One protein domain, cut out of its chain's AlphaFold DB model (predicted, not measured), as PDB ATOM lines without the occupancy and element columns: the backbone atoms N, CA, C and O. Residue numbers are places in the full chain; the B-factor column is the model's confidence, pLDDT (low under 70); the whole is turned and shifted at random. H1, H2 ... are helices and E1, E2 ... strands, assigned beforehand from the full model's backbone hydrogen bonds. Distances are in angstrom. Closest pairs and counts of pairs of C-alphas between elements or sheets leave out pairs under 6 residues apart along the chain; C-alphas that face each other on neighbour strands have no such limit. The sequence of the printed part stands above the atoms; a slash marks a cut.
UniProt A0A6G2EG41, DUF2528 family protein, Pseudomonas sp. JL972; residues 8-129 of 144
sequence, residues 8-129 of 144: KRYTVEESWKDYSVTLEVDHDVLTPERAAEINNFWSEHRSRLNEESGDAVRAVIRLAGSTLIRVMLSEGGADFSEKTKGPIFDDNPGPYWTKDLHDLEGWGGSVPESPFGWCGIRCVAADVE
ATOM      1  N   LYS A   8      99.307 123.615 139.365       98.06
ATOM      2  CA  LYS A   8     100.283 124.669 139.060       98.06
ATOM      3  C   LYS A   8     101.364 124.742 140.129       98.06
ATOM      4  O   LYS A   8     101.164 124.307 141.259       98.06
ATOM      5  N   ARG A   9     102.516 125.299 139.753       97.94
ATOM      6  CA  ARG A   9     103.679 125.468 140.628       97.94
ATOM      7  C   ARG A   9     103.904 126.926 140.974       97.94
ATOM      8  O   ARG A   9     103.767 127.794 140.113       97.94
ATOM      9  N   TYR A  10     104.288 127.157 142.221       98.38
ATOM     10  CA  TYR A  10     104.569 128.473 142.773       98.38
ATOM     11  C   TYR A  10     105.808 128.397 143.650       98.38
ATOM     12  O   TYR A  10     105.919 127.486 144.464       98.38
ATOM     13  N   THR A  11     106.692 129.377 143.527       97.69
ATOM     14  CA  THR A  11     107.754 129.601 144.509       97.69
ATOM     15  C   THR A  11     107.341 130.780 145.375       97.69
ATOM     16  O   THR A  11     106.895 131.807 144.857       97.69
ATOM     17  N   VAL A  12     107.428 130.609 146.690       97.81
ATOM     18  CA  VAL A  12     107.226 131.680 147.666       97.81
ATOM     19  C   VAL A  12     108.576 131.971 148.292       97.81
ATOM     20  O   VAL A  12     109.166 131.084 148.903       97.81
ATOM     21  N   GLU A  13     109.041 133.202 148.114       96.38
ATOM     22  CA  GLU A  13     110.368 133.654 148.526       96.38
ATOM     23  C   GLU A  13     110.237 134.737 149.598       96.38
ATOM     24  O   GLU A  13     109.329 135.577 149.559       96.38
ATOM     25  N   GLU A  14     111.144 134.721 150.569       90.06
ATOM     26  CA  GLU A  14     111.326 135.848 151.469       90.06
ATOM     27  C   GLU A  14     112.020 136.995 150.721       90.06
ATOM     28  O   GLU A  14     112.977 136.807 149.987       90.06
ATOM     29  N   SER A  15     111.545 138.230 150.890       82.12
ATOM     30  CA  SER A  15     112.011 139.354 150.063       82.12
ATOM     31  C   SER A  15     113.399 139.899 150.427       82.12
ATOM     32  O   SER A  15     113.876 140.817 149.764       82.12
ATOM     33  N   TRP A  16     113.996 139.446 151.531       75.62
ATOM     34  CA  TRP A  16     115.222 140.029 152.101       75.62
ATOM     35  C   TRP A  16     116.301 139.006 152.477       75.62
ATOM     36  O   TRP A  16     117.429 139.406 152.758       75.62
ATOM     37  N   LYS A  17     115.970 137.716 152.463       80.69
ATOM     38  CA  LYS A  17     116.897 136.588 152.568       80.69
ATOM     39  C   LYS A  17     116.571 135.597 151.465       80.69
ATOM     40  O   LYS A  17     115.479 135.641 150.912       80.69
ATOM     41  N   ASP A  18     117.461 134.647 151.247       88.06
ATOM     42  CA  ASP A  18     117.306 133.625 150.216       88.06
ATOM     43  C   ASP A  18     116.451 132.429 150.685       88.06
ATOM     44  O   ASP A  18     116.694 131.292 150.300       88.06
ATOM     45  N   TYR A  19     115.427 132.664 151.521       95.44
ATOM     46  CA  TYR A  19     114.493 131.605 151.908       95.44
ATOM     47  C   TYR A  19     113.430 131.402 150.844       95.44
ATOM     48  O   TYR A  19     112.747 132.349 150.447       95.44
ATOM     49  N   SER A  20     113.217 130.154 150.444       97.31
ATOM     50  CA  SER A  20     112.188 129.809 149.480       97.31
ATOM     51  C   SER A  20     111.543 128.461 149.760       97.31
ATOM     52  O   SER A  20     112.145 127.530 150.292       97.31
ATOM     53  N   VAL A  21     110.282 128.341 149.357       98.06
ATOM     54  CA  VAL A  21     109.602 127.050 149.239       98.06
ATOM     55  C   VAL A  21     108.908 126.963 147.892       98.06
ATOM     56  O   VAL A  21     108.299 127.927 147.422       98.06
ATOM     57  N   THR A  22     108.973 125.791 147.270       98.25
ATOM     58  CA  THR A  22     108.223 125.487 146.050       98.25
ATOM     59  C   THR A  22     106.999 124.659 146.401       98.25
ATOM     60  O   THR A  22     107.089 123.601 147.033       98.25
ATOM     61  N   LEU A  23     105.846 125.148 145.961       98.50
ATOM     62  CA  LEU A  23     104.534 124.574 146.192       98.50
ATOM     63  C   LEU A  23     103.938 124.076 144.879       98.50
ATOM     64  O   LEU A  23     104.013 124.747 143.848       98.50
ATOM     65  N   GLU A  24     103.274 122.932 144.945       98.31
ATOM     66  CA  GLU A  24     102.298 122.520 143.947       98.31
ATOM     67  C   GLU A  24     100.893 122.736 144.493       98.31
ATOM     68  O   GLU A  24     100.594 122.391 145.638       98.31
ATOM     69  N   VAL A  25     100.035 123.307 143.656       98.62
ATOM     70  CA  VAL A  25      98.678 123.709 144.013       98.62
ATOM     71  C   VAL A  25      97.715 123.075 143.030       98.62
ATOM     72  O   VAL A  25      97.797 123.339 141.829       98.62
ATOM     73  N   ASP A  26      96.807 122.252 143.539       98.12
ATOM     74  CA  ASP A  26      95.684 121.723 142.779       98.12
ATOM     75  C   ASP A  26      94.538 122.741 142.810       98.12
ATOM     76  O   ASP A  26      93.862 122.919 143.825       98.12
ATOM     77  N   HIS A  27      94.320 123.437 141.694       98.00
ATOM     78  CA  HIS A  27      93.282 124.462 141.577       98.00
ATOM     79  C   HIS A  27      91.867 123.902 141.409       98.00
ATOM     80  O   HIS A  27      90.912 124.677 141.472       98.00
ATOM     81  N   ASP A  28      91.711 122.588 141.230       96.94
ATOM     82  CA  ASP A  28      90.402 121.942 141.345       96.94
ATOM     83  C   ASP A  28      90.017 121.751 142.830       96.94
ATOM     84  O   ASP A  28      88.842 121.579 143.161       96.94
ATOM     85  N   VAL A  29      91.001 121.839 143.738       97.44
ATOM     86  CA  VAL A  29      90.846 121.733 145.196       97.44
ATOM     87  C   VAL A  29      90.887 123.118 145.859       97.44
ATOM     88  O   VAL A  29      89.951 123.477 146.576       97.44
ATOM     89  N   LEU A  30      91.921 123.930 145.605       98.38
ATOM     90  CA  LEU A  30      92.037 125.305 146.105       98.38
ATOM     91  C   LEU A  30      91.224 126.272 145.229       98.38
ATOM     92  O   LEU A  30      91.765 127.048 144.434       98.38
ATOM     93  N   THR A  31      89.902 126.218 145.375       98.12
ATOM     94  CA  THR A  31      88.988 127.164 144.720       98.12
ATOM     95  C   THR A  31      89.028 128.537 145.409       98.12
ATOM     96  O   THR A  31      89.470 128.630 146.558       98.12
ATOM     97  N   PRO A  32      88.545 129.619 144.767       98.44
ATOM     98  CA  PRO A  32      88.438 130.930 145.410       98.44
ATOM     99  C   PRO A  32      87.640 130.914 146.720       98.44
ATOM    100  O   PRO A  32      88.024 131.582 147.678       98.44
ATOM    101  N   GLU A  33      86.564 130.131 146.789       98.31
ATOM    102  CA  GLU A  33      85.733 129.984 147.987       98.31
ATOM    103  C   GLU A  33      86.516 129.301 149.106       98.31
ATOM    104  O   GLU A  33      86.569 129.814 150.222       98.31
ATOM    105  N   ARG A  34      87.200 128.193 148.794       98.50
ATOM    106  CA  ARG A  34      88.034 127.491 149.774       98.50
ATOM    107  C   ARG A  34      89.205 128.353 150.237       98.50
ATOM    108  O   ARG A  34      89.509 128.401 151.424       98.50
ATOM    109  N   ALA A  35      89.840 129.073 149.319       98.56
ATOM    110  CA  ALA A  35      90.901 130.007 149.658       98.56
ATOM    111  C   ALA A  35      90.386 131.144 150.557       98.56
ATOM    112  O   ALA A  35      91.068 131.553 151.494       98.56
ATOM    113  N   ALA A  36      89.164 131.633 150.335       98.25
ATOM    114  CA  ALA A  36      88.544 132.606 151.223       98.25
ATOM    115  C   ALA A  36      88.283 132.023 152.622       98.25
ATOM    116  O   ALA A  36      88.575 132.699 153.607       98.25
ATOM    117  N   GLU A  37      87.793 130.783 152.730       98.38
ATOM    118  CA  GLU A  37      87.616 130.092 154.019       98.38
ATOM    119  C   GLU A  37      88.936 129.991 154.791       98.38
ATOM    120  O   GLU A  37      89.000 130.418 155.945       98.38
ATOM    121  N   ILE A  38      90.000 129.522 154.130       98.38
ATOM    122  CA  ILE A  38      91.345 129.431 154.715       98.38
ATOM    123  C   ILE A  38      91.826 130.821 155.140       98.38
ATOM    124  O   ILE A  38      92.173 131.042 156.298       98.38
ATOM    125  N   ASN A  39      91.807 131.804 154.234       98.19
ATOM    126  CA  ASN A  39      92.322 133.139 154.528       98.19
ATOM    127  C   ASN A  39      91.599 133.799 155.713       98.19
ATOM    128  O   ASN A  39      92.251 134.480 156.506       98.19
ATOM    129  N   ASN A  40      90.286 133.589 155.836       97.88
ATOM    130  CA  ASN A  40      89.444 134.172 156.881       97.88
ATOM    131  C   ASN A  40      89.606 133.511 158.257       97.88
ATOM    132  O   ASN A  40      89.133 134.084 159.239       97.88
ATOM    133  N   PHE A  41      90.263 132.349 158.349       97.75
ATOM    134  CA  PHE A  41      90.467 131.652 159.620       97.75
ATOM    135  C   PHE A  41      91.314 132.477 160.603       97.75
ATOM    136  O   PHE A  41      90.963 132.603 161.776       97.75
ATOM    137  N   TRP A  42      92.403 133.092 160.129       93.88
ATOM    138  CA  TRP A  42      93.287 133.913 160.965       93.88
ATOM    139  C   TRP A  42      92.933 135.404 160.908       93.88
ATOM    140  O   TRP A  42      92.422 135.923 159.908       93.88
ATOM    141  N   SER A  43      93.319 136.143 161.952       90.75
ATOM    142  CA  SER A  43      93.339 137.613 161.930       90.75
ATOM    143  C   SER A  43      94.180 138.143 160.760       90.75
ATOM    144  O   SER A  43      94.939 137.402 160.136       90.75
ATOM    145  N   GLU A  44      94.020 139.419 160.406       93.94
ATOM    146  CA  GLU A  44      94.705 140.055 159.262       93.94
ATOM    147  C   GLU A  44      94.332 139.513 157.866       93.94
ATOM    148  O   GLU A  44      94.991 139.836 156.876       93.94
ATOM    149  N   HIS A  45      93.237 138.753 157.741       95.00
ATOM    150  CA  HIS A  45      92.749 138.223 156.455       95.00
ATOM    151  C   HIS A  45      92.529 139.308 155.393       95.00
ATOM    152  O   HIS A  45      92.824 139.096 154.218       95.00
ATOM    153  N   ARG A  46      92.064 140.497 155.803       97.19
ATOM    154  CA  ARG A  46      91.894 141.654 154.909       97.19
ATOM    155  C   ARG A  46      93.226 142.213 154.420       97.19
ATOM    156  O   ARG A  46      93.303 142.623 153.268       97.19
ATOM    157  N   SER A  47      94.244 142.227 155.281       97.19
ATOM    158  CA  SER A  47      95.577 142.719 154.926       97.19
ATOM    159  C   SER A  47      96.217 141.806 153.881       97.19
ATOM    160  O   SER A  47      96.544 142.268 152.792       97.19
ATOM    161  N   ARG A  48      96.251 140.488 154.144       96.75
ATOM    162  CA  ARG A  48      96.752 139.479 153.188       96.75
ATOM    163  C   ARG A  48      96.044 139.558 151.839       96.75
ATOM    164  O   ARG A  48      96.685 139.527 150.795       96.75
ATOM    165  N   LEU A  49      94.717 139.687 151.867       97.88
ATOM    166  CA  LEU A  49      93.915 139.786 150.655       97.88
ATOM    167  C   LEU A  49      94.233 141.062 149.860       97.88
ATOM    168  O   LEU A  49      94.307 141.013 148.637       97.88
ATOM    169  N   ASN A  50      94.438 142.193 150.541       97.69
ATOM    170  CA  ASN A  50      94.810 143.453 149.901       97.69
ATOM    171  C   ASN A  50      96.206 143.384 149.261       97.69
ATOM    172  O   ASN A  50      96.382 143.852 148.138       97.69
ATOM    173  N   GLU A  51      97.179 142.757 149.929       97.31
ATOM    174  CA  GLU A  51      98.526 142.565 149.373       97.31
ATOM    175  C   GLU A  51      98.526 141.769 148.060       97.31
ATOM    176  O   GLU A  51      99.329 142.050 147.176       97.31
ATOM    177  N   GLU A  52      97.587 140.836 147.887       97.62
ATOM    178  CA  GLU A  52      97.399 140.088 146.637       97.62
ATOM    179  C   GLU A  52      96.255 140.644 145.771       97.62
ATOM    180  O   GLU A  52      95.629 139.921 145.001       97.62
ATOM    181  N   SER A  53      95.975 141.949 145.865       97.50
ATOM    182  CA  SER A  53      95.018 142.659 144.995       97.50
ATOM    183  C   SER A  53      93.600 142.065 144.977       97.50
ATOM    184  O   SER A  53      92.904 142.128 143.963       97.50
ATOM    185  N   GLY A  54      93.152 141.487 146.092       97.62
ATOM    186  CA  GLY A  54      91.836 140.856 146.201       97.62
ATOM    187  C   GLY A  54      91.795 139.377 145.808       97.62
ATOM    188  O   GLY A  54      90.725 138.774 145.875       97.62
ATOM    189  N   ASP A  55      92.920 138.776 145.415       98.38
ATOM    190  CA  ASP A  55      92.987 137.372 145.013       98.38
ATOM    191  C   ASP A  55      93.227 136.461 146.228       98.38
ATOM    192  O   ASP A  55      94.343 136.319 146.735       98.38
ATOM    193  N   ALA A  56      92.151 135.824 146.700       98.38
ATOM    194  CA  ALA A  56      92.208 134.919 147.844       98.38
ATOM    195  C   ALA A  56      93.090 133.689 147.582       98.38
ATOM    196  O   ALA A  56      93.775 133.233 148.496       98.38
ATOM    197  N   VAL A  57      93.113 133.169 146.350       98.69
ATOM    198  CA  VAL A  57      93.924 131.997 145.990       98.69
ATOM    199  C   VAL A  57      95.400 132.347 146.127       98.69
ATOM    200  O   VAL A  57      96.137 131.649 146.821       98.69
ATOM    201  N   ARG A  58      95.828 133.471 145.547       98.62
ATOM    202  CA  ARG A  58      97.209 133.955 145.685       98.62
ATOM    203  C   ARG A  58      97.578 134.252 147.136       98.62
ATOM    204  O   ARG A  58      98.659 133.859 147.572       98.62
ATOM    205  N   ALA A  59      96.674 134.879 147.892       98.56
ATOM    206  CA  ALA A  59      96.894 135.180 149.305       98.56
ATOM    207  C   ALA A  59      97.134 133.908 150.130       98.56
ATOM    208  O   ALA A  59      98.041 133.880 150.959       98.56
ATOM    209  N   VAL A  60      96.374 132.838 149.875       98.62
ATOM    210  CA  VAL A  60      96.546 131.553 150.566       98.62
ATOM    211  C   VAL A  60      97.811 130.821 150.131       98.62
ATOM    212  O   VAL A  60      98.486 130.254 150.984       98.62
ATOM    213  N   ILE A  61      98.190 130.872 148.852       98.81
ATOM    214  CA  ILE A  61      99.462 130.292 148.385       98.81
ATOM    215  C   ILE A  61     100.644 130.978 149.083       98.81
ATOM    216  O   ILE A  61     101.526 130.307 149.621       98.81
ATOM    217  N   ARG A  62     100.639 132.317 149.145       98.31
ATOM    218  CA  ARG A  62     101.676 133.087 149.845       98.31
ATOM    219  C   ARG A  62     101.655 132.839 151.355       98.31
ATOM    220  O   ARG A  62     102.718 132.715 151.962       98.31
ATOM    221  N   LEU A  63     100.469 132.702 151.954       98.31
ATOM    222  CA  LEU A  63     100.318 132.324 153.359       98.31
ATOM    223  C   LEU A  63     100.922 130.942 153.631       98.31
ATOM    224  O   LEU A  63     101.717 130.824 154.559       98.31
ATOM    225  N   ALA A  64     100.616 129.939 152.804       98.50
ATOM    226  CA  ALA A  64     101.144 128.580 152.931       98.50
ATOM    227  C   ALA A  64     102.671 128.574 152.884       98.50
ATOM    228  O   ALA A  64     103.310 127.983 153.753       98.50
ATOM    229  N   GLY A  65     103.253 129.301 151.926       98.19
ATOM    230  CA  GLY A  65     104.702 129.424 151.823       98.19
ATOM    231  C   GLY A  65     105.324 130.074 153.060       98.19
ATOM    232  O   GLY A  65     106.260 129.532 153.640       98.19
ATOM    233  N   SER A  66     104.744 131.180 153.538       97.25
ATOM    234  CA  SER A  66     105.228 131.851 154.753       97.25
ATOM    235  C   SER A  66     105.076 130.999 156.020       97.25
ATOM    236  O   SER A  66     105.918 131.073 156.913       97.25
ATOM    237  N   THR A  67     104.022 130.180 156.104       97.62
ATOM    238  CA  THR A  67     103.804 129.241 157.208       97.62
ATOM    239  C   THR A  67     104.869 128.155 157.190       97.62
ATOM    240  O   THR A  67     105.518 127.948 158.210       97.62
ATOM    241  N   LEU A  68     105.110 127.520 156.040       98.12
ATOM    242  CA  LEU A  68     106.136 126.486 155.898       98.12
ATOM    243  C   LEU A  68     107.533 127.004 156.241       98.12
ATOM    244  O   LEU A  68     108.222 126.362 157.023       98.12
ATOM    245  N   ILE A  69     107.913 128.190 155.755       97.38
ATOM    246  CA  ILE A  69     109.199 128.814 156.108       97.38
ATOM    247  C   ILE A  69     109.329 128.961 157.632       97.38
ATOM    248  O   ILE A  69     110.362 128.622 158.200       97.38
ATOM    249  N   ARG A  70     108.278 129.417 158.332       95.69
ATOM    250  CA  ARG A  70     108.301 129.543 159.803       95.69
ATOM    251  C   ARG A  70     108.429 128.196 160.508       95.69
ATOM    252  O   ARG A  70     109.160 128.115 161.491       95.69
ATOM    253  N   VAL A  71     107.722 127.174 160.028       96.19
ATOM    254  CA  VAL A  71     107.808 125.813 160.577       96.19
ATOM    255  C   VAL A  71     109.229 125.273 160.387       96.19
ATOM    256  O   VAL A  71     109.867 124.903 161.367       96.19
ATOM    257  N   MET A  72     109.780 125.346 159.175       96.50
ATOM    258  CA  MET A  72     111.146 124.900 158.874       96.50
ATOM    259  C   MET A  72     112.186 125.636 159.724       96.50
ATOM    260  O   MET A  72     113.030 125.002 160.348       96.50
ATOM    261  N   LEU A  73     112.090 126.964 159.847       95.31
ATOM    262  CA  LEU A  73     112.966 127.740 160.735       95.31
ATOM    263  C   LEU A  73     112.870 127.283 162.197       95.31
ATOM    264  O   LEU A  73     113.883 127.254 162.892       95.31
ATOM    265  N   SER A  74     111.674 126.917 162.671       94.38
ATOM    266  CA  SER A  74     111.488 126.420 164.040       94.38
ATOM    267  C   SER A  74     112.110 125.041 164.281       94.38
ATOM    268  O   SER A  74     112.448 124.720 165.419       94.38
ATOM    269  N   GLU A  75     112.315 124.264 163.216       93.00
ATOM    270  CA  GLU A  75     112.893 122.918 163.249       93.00
ATOM    271  C   GLU A  75     114.381 122.872 162.866       93.00
ATOM    272  O   GLU A  75     114.983 121.800 162.853       93.00
ATOM    273  N   GLY A  76     115.005 124.029 162.624       93.38
ATOM    274  CA  GLY A  76     116.425 124.111 162.276       93.38
ATOM    275  C   GLY A  76     116.707 124.104 160.773       93.38
ATOM    276  O   GLY A  76     117.775 123.665 160.360       93.38
ATOM    277  N   GLY A  77     115.779 124.620 159.968       94.19
ATOM    278  CA  GLY A  77     115.939 124.797 158.528       94.19
ATOM    279  C   GLY A  77     115.551 123.572 157.701       94.19
ATOM    280  O   GLY A  77     115.209 122.512 158.223       94.19
ATOM    281  N   ALA A  78     115.572 123.738 156.382       94.00
ATOM    282  CA  ALA A  78     115.307 122.673 155.423       94.00
ATOM    283  C   ALA A  78     115.982 122.981 154.081       94.00
ATOM    284  O   ALA A  78     115.787 124.060 153.537       94.00
ATOM    285  N   ASP A  79     116.703 122.010 153.524       93.25
ATOM    286  CA  ASP A  79     117.238 122.064 152.158       93.25
ATOM    287  C   ASP A  79     116.866 120.769 151.430       93.25
ATOM    288  O   ASP A  79     117.308 119.668 151.784       93.25
ATOM    289  N   PHE A  80     115.983 120.890 150.439       93.25
ATOM    290  CA  PHE A  80     115.657 119.801 149.535       93.25
ATOM    291  C   PHE A  80     115.037 120.284 148.224       93.25
ATOM    292  O   PHE A  80     114.334 121.287 148.138       93.25
ATOM    293  N   SER A  81     115.201 119.463 147.194       92.19
ATOM    294  CA  SER A  81     114.589 119.621 145.881       92.19
ATOM    295  C   SER A  81     113.624 118.479 145.581       92.19
ATOM    296  O   SER A  81     113.644 117.433 146.229       92.19
ATOM    297  N   GLU A  82     112.873 118.616 144.487       85.56
ATOM    298  CA  GLU A  82     112.026 117.551 143.933       85.56
ATOM    299  C   GLU A  82     112.763 116.217 143.734       85.56
ATOM    300  O   GLU A  82     112.161 115.147 143.808       85.56
ATOM    301  N   LYS A  83     114.071 116.296 143.469       84.56
ATOM    302  CA  LYS A  83     114.943 115.159 143.159       84.56
ATOM    303  C   LYS A  83     115.727 114.662 144.366       84.56
ATOM    304  O   LYS A  83     116.446 113.671 144.231       84.56
ATOM    305  N   THR A  84     115.646 115.355 145.501       80.44
ATOM    306  CA  THR A  84     116.357 114.954 146.711       80.44
ATOM    307  C   THR A  84     115.846 113.589 147.136       80.44
ATOM    308  O   THR A  84     114.652 113.396 147.340       80.44
ATOM    309  N   LYS A  85     116.771 112.638 147.247       73.94
ATOM    310  CA  LYS A  85     116.525 111.333 147.848       73.94
ATOM    311  C   LYS A  85     117.156 111.352 149.225       73.94
ATOM    312  O   LYS A  85     118.357 111.592 149.342       73.94
ATOM    313  N   GLY A  86     116.343 111.181 150.261       61.25
ATOM    314  CA  GLY A  86     116.845 111.194 151.628       61.25
ATOM    315  C   GLY A  86     117.756 109.988 151.908       61.25
ATOM    316  O   GLY A  86     117.479 108.895 151.415       61.25
ATOM    317  N   PRO A  87     118.788 110.131 152.760       56.06
ATOM    318  CA  PRO A  87     119.680 109.026 153.132       56.06
ATOM    319  C   PRO A  87     118.983 107.912 153.934       56.06
ATOM    320  O   PRO A  87     119.560 106.843 154.115       56.06
ATOM    321  N   ILE A  88     117.765 108.161 154.433       59.12
ATOM    322  CA  ILE A  88     117.007 107.240 155.296       59.12
ATOM    323  C   ILE A  88     115.857 106.554 154.542       59.12
ATOM    324  O   ILE A  88     115.555 105.398 154.832       59.12
ATOM    325  N   PHE A  89     115.224 107.228 153.573       54.34
ATOM    326  CA  PHE A  89     113.966 106.756 152.976       54.34
ATOM    327  C   PHE A  89     113.955 106.701 151.444       54.34
ATOM    328  O   PHE A  89     112.932 106.334 150.888       54.34
ATOM    329  N   ASP A  90     115.049 107.055 150.754       63.22
ATOM    330  CA  ASP A  90     115.132 107.103 149.276       63.22
ATOM    331  C   ASP A  90     114.068 107.990 148.578       63.22
ATOM    332  O   ASP A  90     114.051 108.102 147.348       63.22
ATOM    333  N   ASP A  91     113.247 108.690 149.365       73.00
ATOM    334  CA  ASP A  91     112.123 109.520 148.952       73.00
ATOM    335  C   ASP A  91     112.393 111.010 149.219       73.00
ATOM    336  O   ASP A  91     113.244 111.394 150.030       73.00
ATOM    337  N   ASN A  92     111.647 111.854 148.504       84.31
ATOM    338  CA  ASN A  92     111.609 113.301 148.697       84.31
ATOM    339  C   ASN A  92     110.991 113.629 150.074       84.31
ATOM    340  O   ASN A  92     109.956 113.047 150.394       84.31
ATOM    341  N   PRO A  93     111.562 114.549 150.881       89.31
ATOM    342  CA  PRO A  93     111.037 114.877 152.211       89.31
ATOM    343  C   PRO A  93     109.811 115.817 152.209       89.31
ATOM    344  O   PRO A  93     109.150 115.978 153.231       89.31
ATOM    345  N   GLY A  94     109.457 116.416 151.072       92.94
ATOM    346  CA  GLY A  94     108.310 117.309 150.886       92.94
ATOM    347  C   GLY A  94     106.956 116.791 151.395       92.94
ATOM    348  O   GLY A  94     106.198 117.595 151.943       92.94
ATOM    349  N   PRO A  95     106.617 115.487 151.305       93.44
ATOM    350  CA  PRO A  95     105.405 114.937 151.910       93.44
ATOM    351  C   PRO A  95     105.324 115.096 153.434       93.44
ATOM    352  O   PRO A  95     104.213 115.213 153.946       93.44
ATOM    353  N   TYR A  96     106.450 115.138 154.159       92.75
ATOM    354  CA  TYR A  96     106.446 115.372 155.609       92.75
ATOM    355  C   TYR A  96     106.033 116.813 155.919       92.75
ATOM    356  O   TYR A  96     105.005 117.026 156.550       92.75
ATOM    357  N   TRP A  97     106.714 117.792 155.318       95.75
ATOM    358  CA  TRP A  97     106.352 119.210 155.443       95.75
ATOM    359  C   TRP A  97     104.934 119.517 154.949       95.75
ATOM    360  O   TRP A  97     104.225 120.354 155.502       95.75
ATOM    361  N   THR A  98     104.500 118.822 153.895       97.06
ATOM    362  CA  THR A  98     103.124 118.896 153.393       97.06
ATOM    363  C   THR A  98     102.130 118.438 154.452       97.06
ATOM    364  O   THR A  98     101.131 119.116 154.685       97.06
ATOM    365  N   LYS A  99     102.408 117.306 155.105       95.81
ATOM    366  CA  LYS A  99     101.564 116.777 156.169       95.81
ATOM    367  C   LYS A  99     101.499 117.735 157.357       95.81
ATOM    368  O   LYS A  99     100.403 117.973 157.859       95.81
ATOM    369  N   ASP A 100     102.629 118.310 157.756       95.62
ATOM    370  CA  ASP A 100     102.667 119.279 158.852       95.62
ATOM    371  C   ASP A 100     101.812 120.504 158.519       95.62
ATOM    372  O   ASP A 100     100.970 120.896 159.322       95.62
ATOM    373  N   LEU A 101     101.922 121.049 157.298       97.88
ATOM    374  CA  LEU A 101     101.038 122.124 156.838       97.88
ATOM    375  C   LEU A 101      99.563 121.722 156.916       97.88
ATOM    376  O   LEU A 101      98.746 122.507 157.387       97.88
ATOM    377  N   HIS A 102      99.205 120.531 156.431       98.19
ATOM    378  CA  HIS A 102      97.814 120.071 156.412       98.19
ATOM    379  C   HIS A 102      97.228 119.939 157.813       98.19
ATOM    380  O   HIS A 102      96.063 120.281 158.013       98.19
ATOM    381  N   ASP A 103      98.019 119.452 158.763       96.06
ATOM    382  CA  ASP A 103      97.579 119.173 160.128       96.06
ATOM    383  C   ASP A 103      97.582 120.415 161.035       96.06
ATOM    384  O   ASP A 103      96.976 120.390 162.111       96.06
ATOM    385  N   LEU A 104      98.205 121.520 160.610       96.31
ATOM    386  CA  LEU A 104      98.084 122.804 161.296       96.31
ATOM    387  C   LEU A 104      96.632 123.310 161.271       96.31
ATOM    388  O   LEU A 104      95.926 123.245 160.259       96.31
ATOM    389  N   GLU A 105      96.185 123.883 162.393       95.88
ATOM    390  CA  GLU A 105      94.856 124.493 162.487       95.88
ATOM    391  C   GLU A 105      94.643 125.530 161.378       95.88
ATOM    392  O   GLU A 105      95.522 126.344 161.104       95.88
ATOM    393  N   GLY A 106      93.462 125.507 160.756       96.44
ATOM    394  CA  GLY A 106      93.100 126.399 159.650       96.44
ATOM    395  C   GLY A 106      93.384 125.852 158.245       96.44
ATOM    396  O   GLY A 106      92.895 126.428 157.277       96.44
ATOM    397  N   TRP A 107      94.089 124.718 158.110       97.94
ATOM    398  CA  TRP A 107      94.402 124.102 156.804       97.94
ATOM    399  C   TRP A 107      93.498 122.924 156.414       97.94
ATOM    400  O   TRP A 107      93.584 122.411 155.299       97.94
ATOM    401  N   GLY A 108      92.587 122.525 157.301       96.75
ATOM    402  CA  GLY A 108      91.524 121.556 157.011       96.75
ATOM    403  C   GLY A 108      91.938 120.082 157.056       96.75
ATOM    404  O   GLY A 108      91.067 119.223 156.938       96.75
ATOM    405  N   GLY A 109      93.215 119.777 157.290       97.00
ATOM    406  CA  GLY A 109      93.681 118.415 157.519       97.00
ATOM    407  C   GLY A 109      94.049 117.633 156.260       97.00
ATOM    408  O   GLY A 109      93.725 117.980 155.117       97.00
ATOM    409  N   SER A 110      94.726 116.516 156.515       96.31
ATOM    410  CA  SER A 110      95.032 115.485 155.527       96.31
ATOM    411  C   SER A 110      93.743 114.809 155.023       96.31
ATOM    412  O   SER A 110      92.857 114.475 155.810       96.31
ATOM    413  N   VAL A 111      93.649 114.542 153.717       95.44
ATOM    414  CA  VAL A 111      92.526 113.811 153.102       95.44
ATOM    415  C   VAL A 111      93.040 112.465 152.583       95.44
ATOM    416  O   VAL A 111      94.061 112.457 151.890       95.44
ATOM    417  N   PRO A 112      92.376 111.329 152.884       92.12
ATOM    418  CA  PRO A 112      92.801 110.023 152.385       92.12
ATOM    419  C   PRO A 112      92.999 110.034 150.868       92.12
ATOM    420  O   PRO A 112      92.160 110.555 150.140       92.12
ATOM    421  N   GLU A 113      94.119 109.469 150.412       87.94
ATOM    422  CA  GLU A 113      94.485 109.354 148.989       87.94
ATOM    423  C   GLU A 113      94.722 110.688 148.247       87.94
ATOM    424  O   GLU A 113      95.021 110.677 147.055       87.94
ATOM    425  N   SER A 114      94.667 111.835 148.935       93.56
ATOM    426  CA  SER A 114      94.993 113.144 148.360       93.56
ATOM    427  C   SER A 114      96.371 113.621 148.826       93.56
ATOM    428  O   SER A 114      96.547 113.897 150.015       93.56
ATOM    429  N   PRO A 115      97.344 113.823 147.918       94.88
ATOM    430  CA  PRO A 115      98.625 114.424 148.285       94.88
ATOM    431  C   PRO A 115      98.524 115.936 148.547       94.88
ATOM    432  O   PRO A 115      99.513 116.542 148.944       94.88
ATOM    433  N   PHE A 116      97.361 116.550 148.307       97.25
ATOM    434  CA  PHE A 116      97.119 117.987 148.458       97.25
ATOM    435  C   PHE A 116      96.266 118.333 149.688       97.25
ATOM    436  O   PHE A 116      96.014 119.512 149.944       97.25
ATOM    437  N   GLY A 117      95.814 117.325 150.442       96.88
ATOM    438  CA  GLY A 117      94.965 117.521 151.617       96.88
ATOM    439  C   GLY A 117      93.645 118.217 151.277       96.88
ATOM    440  O   GLY A 117      93.201 118.217 150.125       96.88
ATOM    441  N   TRP A 118      93.003 118.807 152.285       97.81
ATOM    442  CA  TRP A 118      91.801 119.616 152.073       97.81
ATOM    443  C   TRP A 118      92.126 120.966 151.415       97.81
ATOM    444  O   TRP A 118      91.363 121.440 150.568       97.81
ATOM    445  N   CYS A 119      93.274 121.563 151.760       98.19
ATOM    446  CA  CYS A 119      93.667 122.897 151.307       98.19
ATOM    447  C   CYS A 119      94.097 122.976 149.837       98.19
ATOM    448  O   CYS A 119      94.089 124.068 149.281       98.19
ATOM    449  N   GLY A 120      94.449 121.864 149.189       98.25
ATOM    450  CA  GLY A 120      94.845 121.870 147.778       98.25
ATOM    451  C   GLY A 120      96.310 122.227 147.528       98.25
ATOM    452  O   GLY A 120      96.660 122.534 146.394       98.25
ATOM    453  N   ILE A 121      97.174 122.206 148.549       98.62
ATOM    454  CA  ILE A 121      98.571 122.665 148.460       98.62
ATOM    455  C   ILE A 121      99.509 121.580 148.987       98.62
ATOM    456  O   ILE A 121      99.240 120.993 150.030       98.62
ATOM    457  N   ARG A 122     100.639 121.345 148.313       97.81
ATOM    458  CA  ARG A 122     101.745 120.525 148.831       97.81
ATOM    459  C   ARG A 122     103.101 121.182 148.608       97.81
ATOM    460  O   ARG A 122     103.283 121.905 147.632       97.81
ATOM    461  N   CYS A 123     104.052 120.897 149.487       97.81
ATOM    462  CA  CYS A 123     105.439 121.338 149.387       97.81
ATOM    463  C   CYS A 123     106.282 120.289 148.646       97.81
ATOM    464  O   CYS A 123     106.188 119.098 148.940       97.81
ATOM    465  N   VAL A 124     107.099 120.726 147.684       96.25
ATOM    466  CA  VAL A 124     107.917 119.827 146.844       96.25
ATOM    467  C   VAL A 124     109.413 120.157 146.842       96.25
ATOM    468  O   VAL A 124     110.217 119.305 146.459       96.25
ATOM    469  N   ALA A 125     109.783 121.360 147.284       96.44
ATOM    470  CA  ALA A 125     111.160 121.788 147.512       96.44
ATOM    471  C   ALA A 125     111.193 122.915 148.553       96.44
ATOM    472  O   ALA A 125     110.218 123.667 148.670       96.44
ATOM    473  N   ALA A 126     112.309 123.054 149.256       97.06
ATOM    474  CA  ALA A 126     112.577 124.162 150.158       97.06
ATOM    475  C   ALA A 126     114.071 124.471 150.204       97.06
ATOM    476  O   ALA A 126     114.892 123.562 150.107       97.06
ATOM    477  N   ASP A 127     114.371 125.746 150.392       96.00
ATOM    478  CA  ASP A 127     115.692 126.280 150.689       96.00
ATOM    479  C   ASP A 127     115.511 127.273 151.845       96.00
ATOM    480  O   ASP A 127     115.021 128.386 151.658       96.00
ATOM    481  N   VAL A 128     115.721 126.811 153.076       96.00
ATOM    482  CA  VAL A 128     115.495 127.565 154.314       96.00
ATOM    483  C   VAL A 128     116.680 127.330 155.242       96.00
ATOM    484  O   VAL A 128     116.687 126.399 156.050       96.00
ATOM    485  N   GLU A 129     117.690 128.184 155.125       92.19
ATOM    486  CA  GLU A 129     118.949 128.060 155.861       92.19
ATOM    487  C   GLU A 129     118.889 128.636 157.291       92.19
ATOM    488  O   GLU A 129     118.322 129.707 157.558       92.19
TER     489      GLU A 129
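AT A GLANCE: This is residues 8 to 129 of the 144 residues of the protein "DUF2528 family protein" of Pseudomonas sp. JL972 (UniProt A0A6G2EG41). A twisted sheet of four antiparallel strands forms a wall, with the long helix H3 packed slantwise across one face and the shorter H4 packed on that same face, chiefly by the strand E4. The short helices H1 and H2 gather round the first end of H3, away from the sheet, and no named helix covers the sheet's other face. The printed part has 122 residues with four named helices and four named strands, in the order E1 E2 H1 H2 H3 E3 H4 E4; across the sheet the order is E1 E2 E4 E3. The class is mixed, helices and strands, and the whole is compact, with a radius of gyration of the C-alphas of 13.9 A and spans of 42 by 37 by 24 A.

IN THESE COORDINATES: The sheet begins with E1, residues 8 to 13, 16.5 A long from C-alpha 8 at (100.283, 124.669, 139.060) to C-alpha 13. E2, residues 20 to 26, measures 19.6 A. E4, residues 121 to 128, is the longest strand by residues and measures 18.6 A; it bends by 69 degrees at residue 125, and its last C-alpha, 128, is at (115.495, 127.565, 154.314). E3, residues 78 to 80, measures 6.6 A. H3, residues 56 to 74, is the longest helix, 26.6 A from C-alpha 56 at (92.208, 134.919, 147.844) to C-alpha 74. H4 holds residues 94 to 103 and measures 14.3 A; H1 holds residues 32 to 41 and measures 14.4 A. H2, residues 45 to 51, measures 10.1 A.

HOW THE PARTS SIT: E1 and E2 form a hairpin, antiparallel at 155 degrees, with N 10 and O 23 2.9 A apart, within hydrogen-bond range. E2 and E4 are antiparallel neighbours at 171 degrees; N 22 and O 125, 2.8 A, are within hydrogen-bond range. E4 and E3 are antiparallel too, with N 128 and O 78 at 2.8 A and N 80 and O 126 at 2.9 A, within hydrogen-bond range. E1 and E3 are the edge strands. H3 is on the sheet at a height of 8.3 A over it, two layers, a helix over one face of a sheet. It runs slantwise to the strands, at 50 degrees to E1 on the local plane; its closest C-alphas to E1 are those of Gly 65 and Val 12, 5.4 A apart. H4 is on the same face, and its closest C-alphas to E4 are those of Gly 94 and Val 124, 4.8 A apart. H3 is the hub and touches the three other helices. Its residues 64 to 68 touch H4, closest at the C-alphas of Leu 68 and Leu 101, 6.8 A, only just about perpendicular at 72 degrees. Its residues 56 to 60 touch H1, closest at the C-alphas of Val 57 and Ala 35, 5.2 A, the same way at a steep tilt of 46 degrees. Its residues 56 to 63 touch H2, closest at the C-alphas of Ala 59 and Leu 49, 5.6 A, about perpendicular at 78 degrees. H1 and H2 only just touch, with 3 pairs of C-alphas within 8 A, and only at the corner by their link; the closest C-alphas are those of Asn 39 and His 45, 5.5 A apart. H1 and H2 are not on the sheet, and both are apart from H4. In H1, H2, H3 and H4 every O i to N i+4 pair is within hydrogen-bond range.

THE WHOLE: The two C-alphas farthest apart are those of Gly 54 and Ile 88, 43.0 A. The printed part, residues 8 to 129, has no cut. Two links are long: residues 81 to 93, between E3 and H4, with C-alphas 14 to 24 A from the mean of all C-alphas, and residues 104 to 120, between H4 and E4, at 9 to 18 A. The mean pLDDT of the printed part is 93.7, and residues 86 to 90 are under 70.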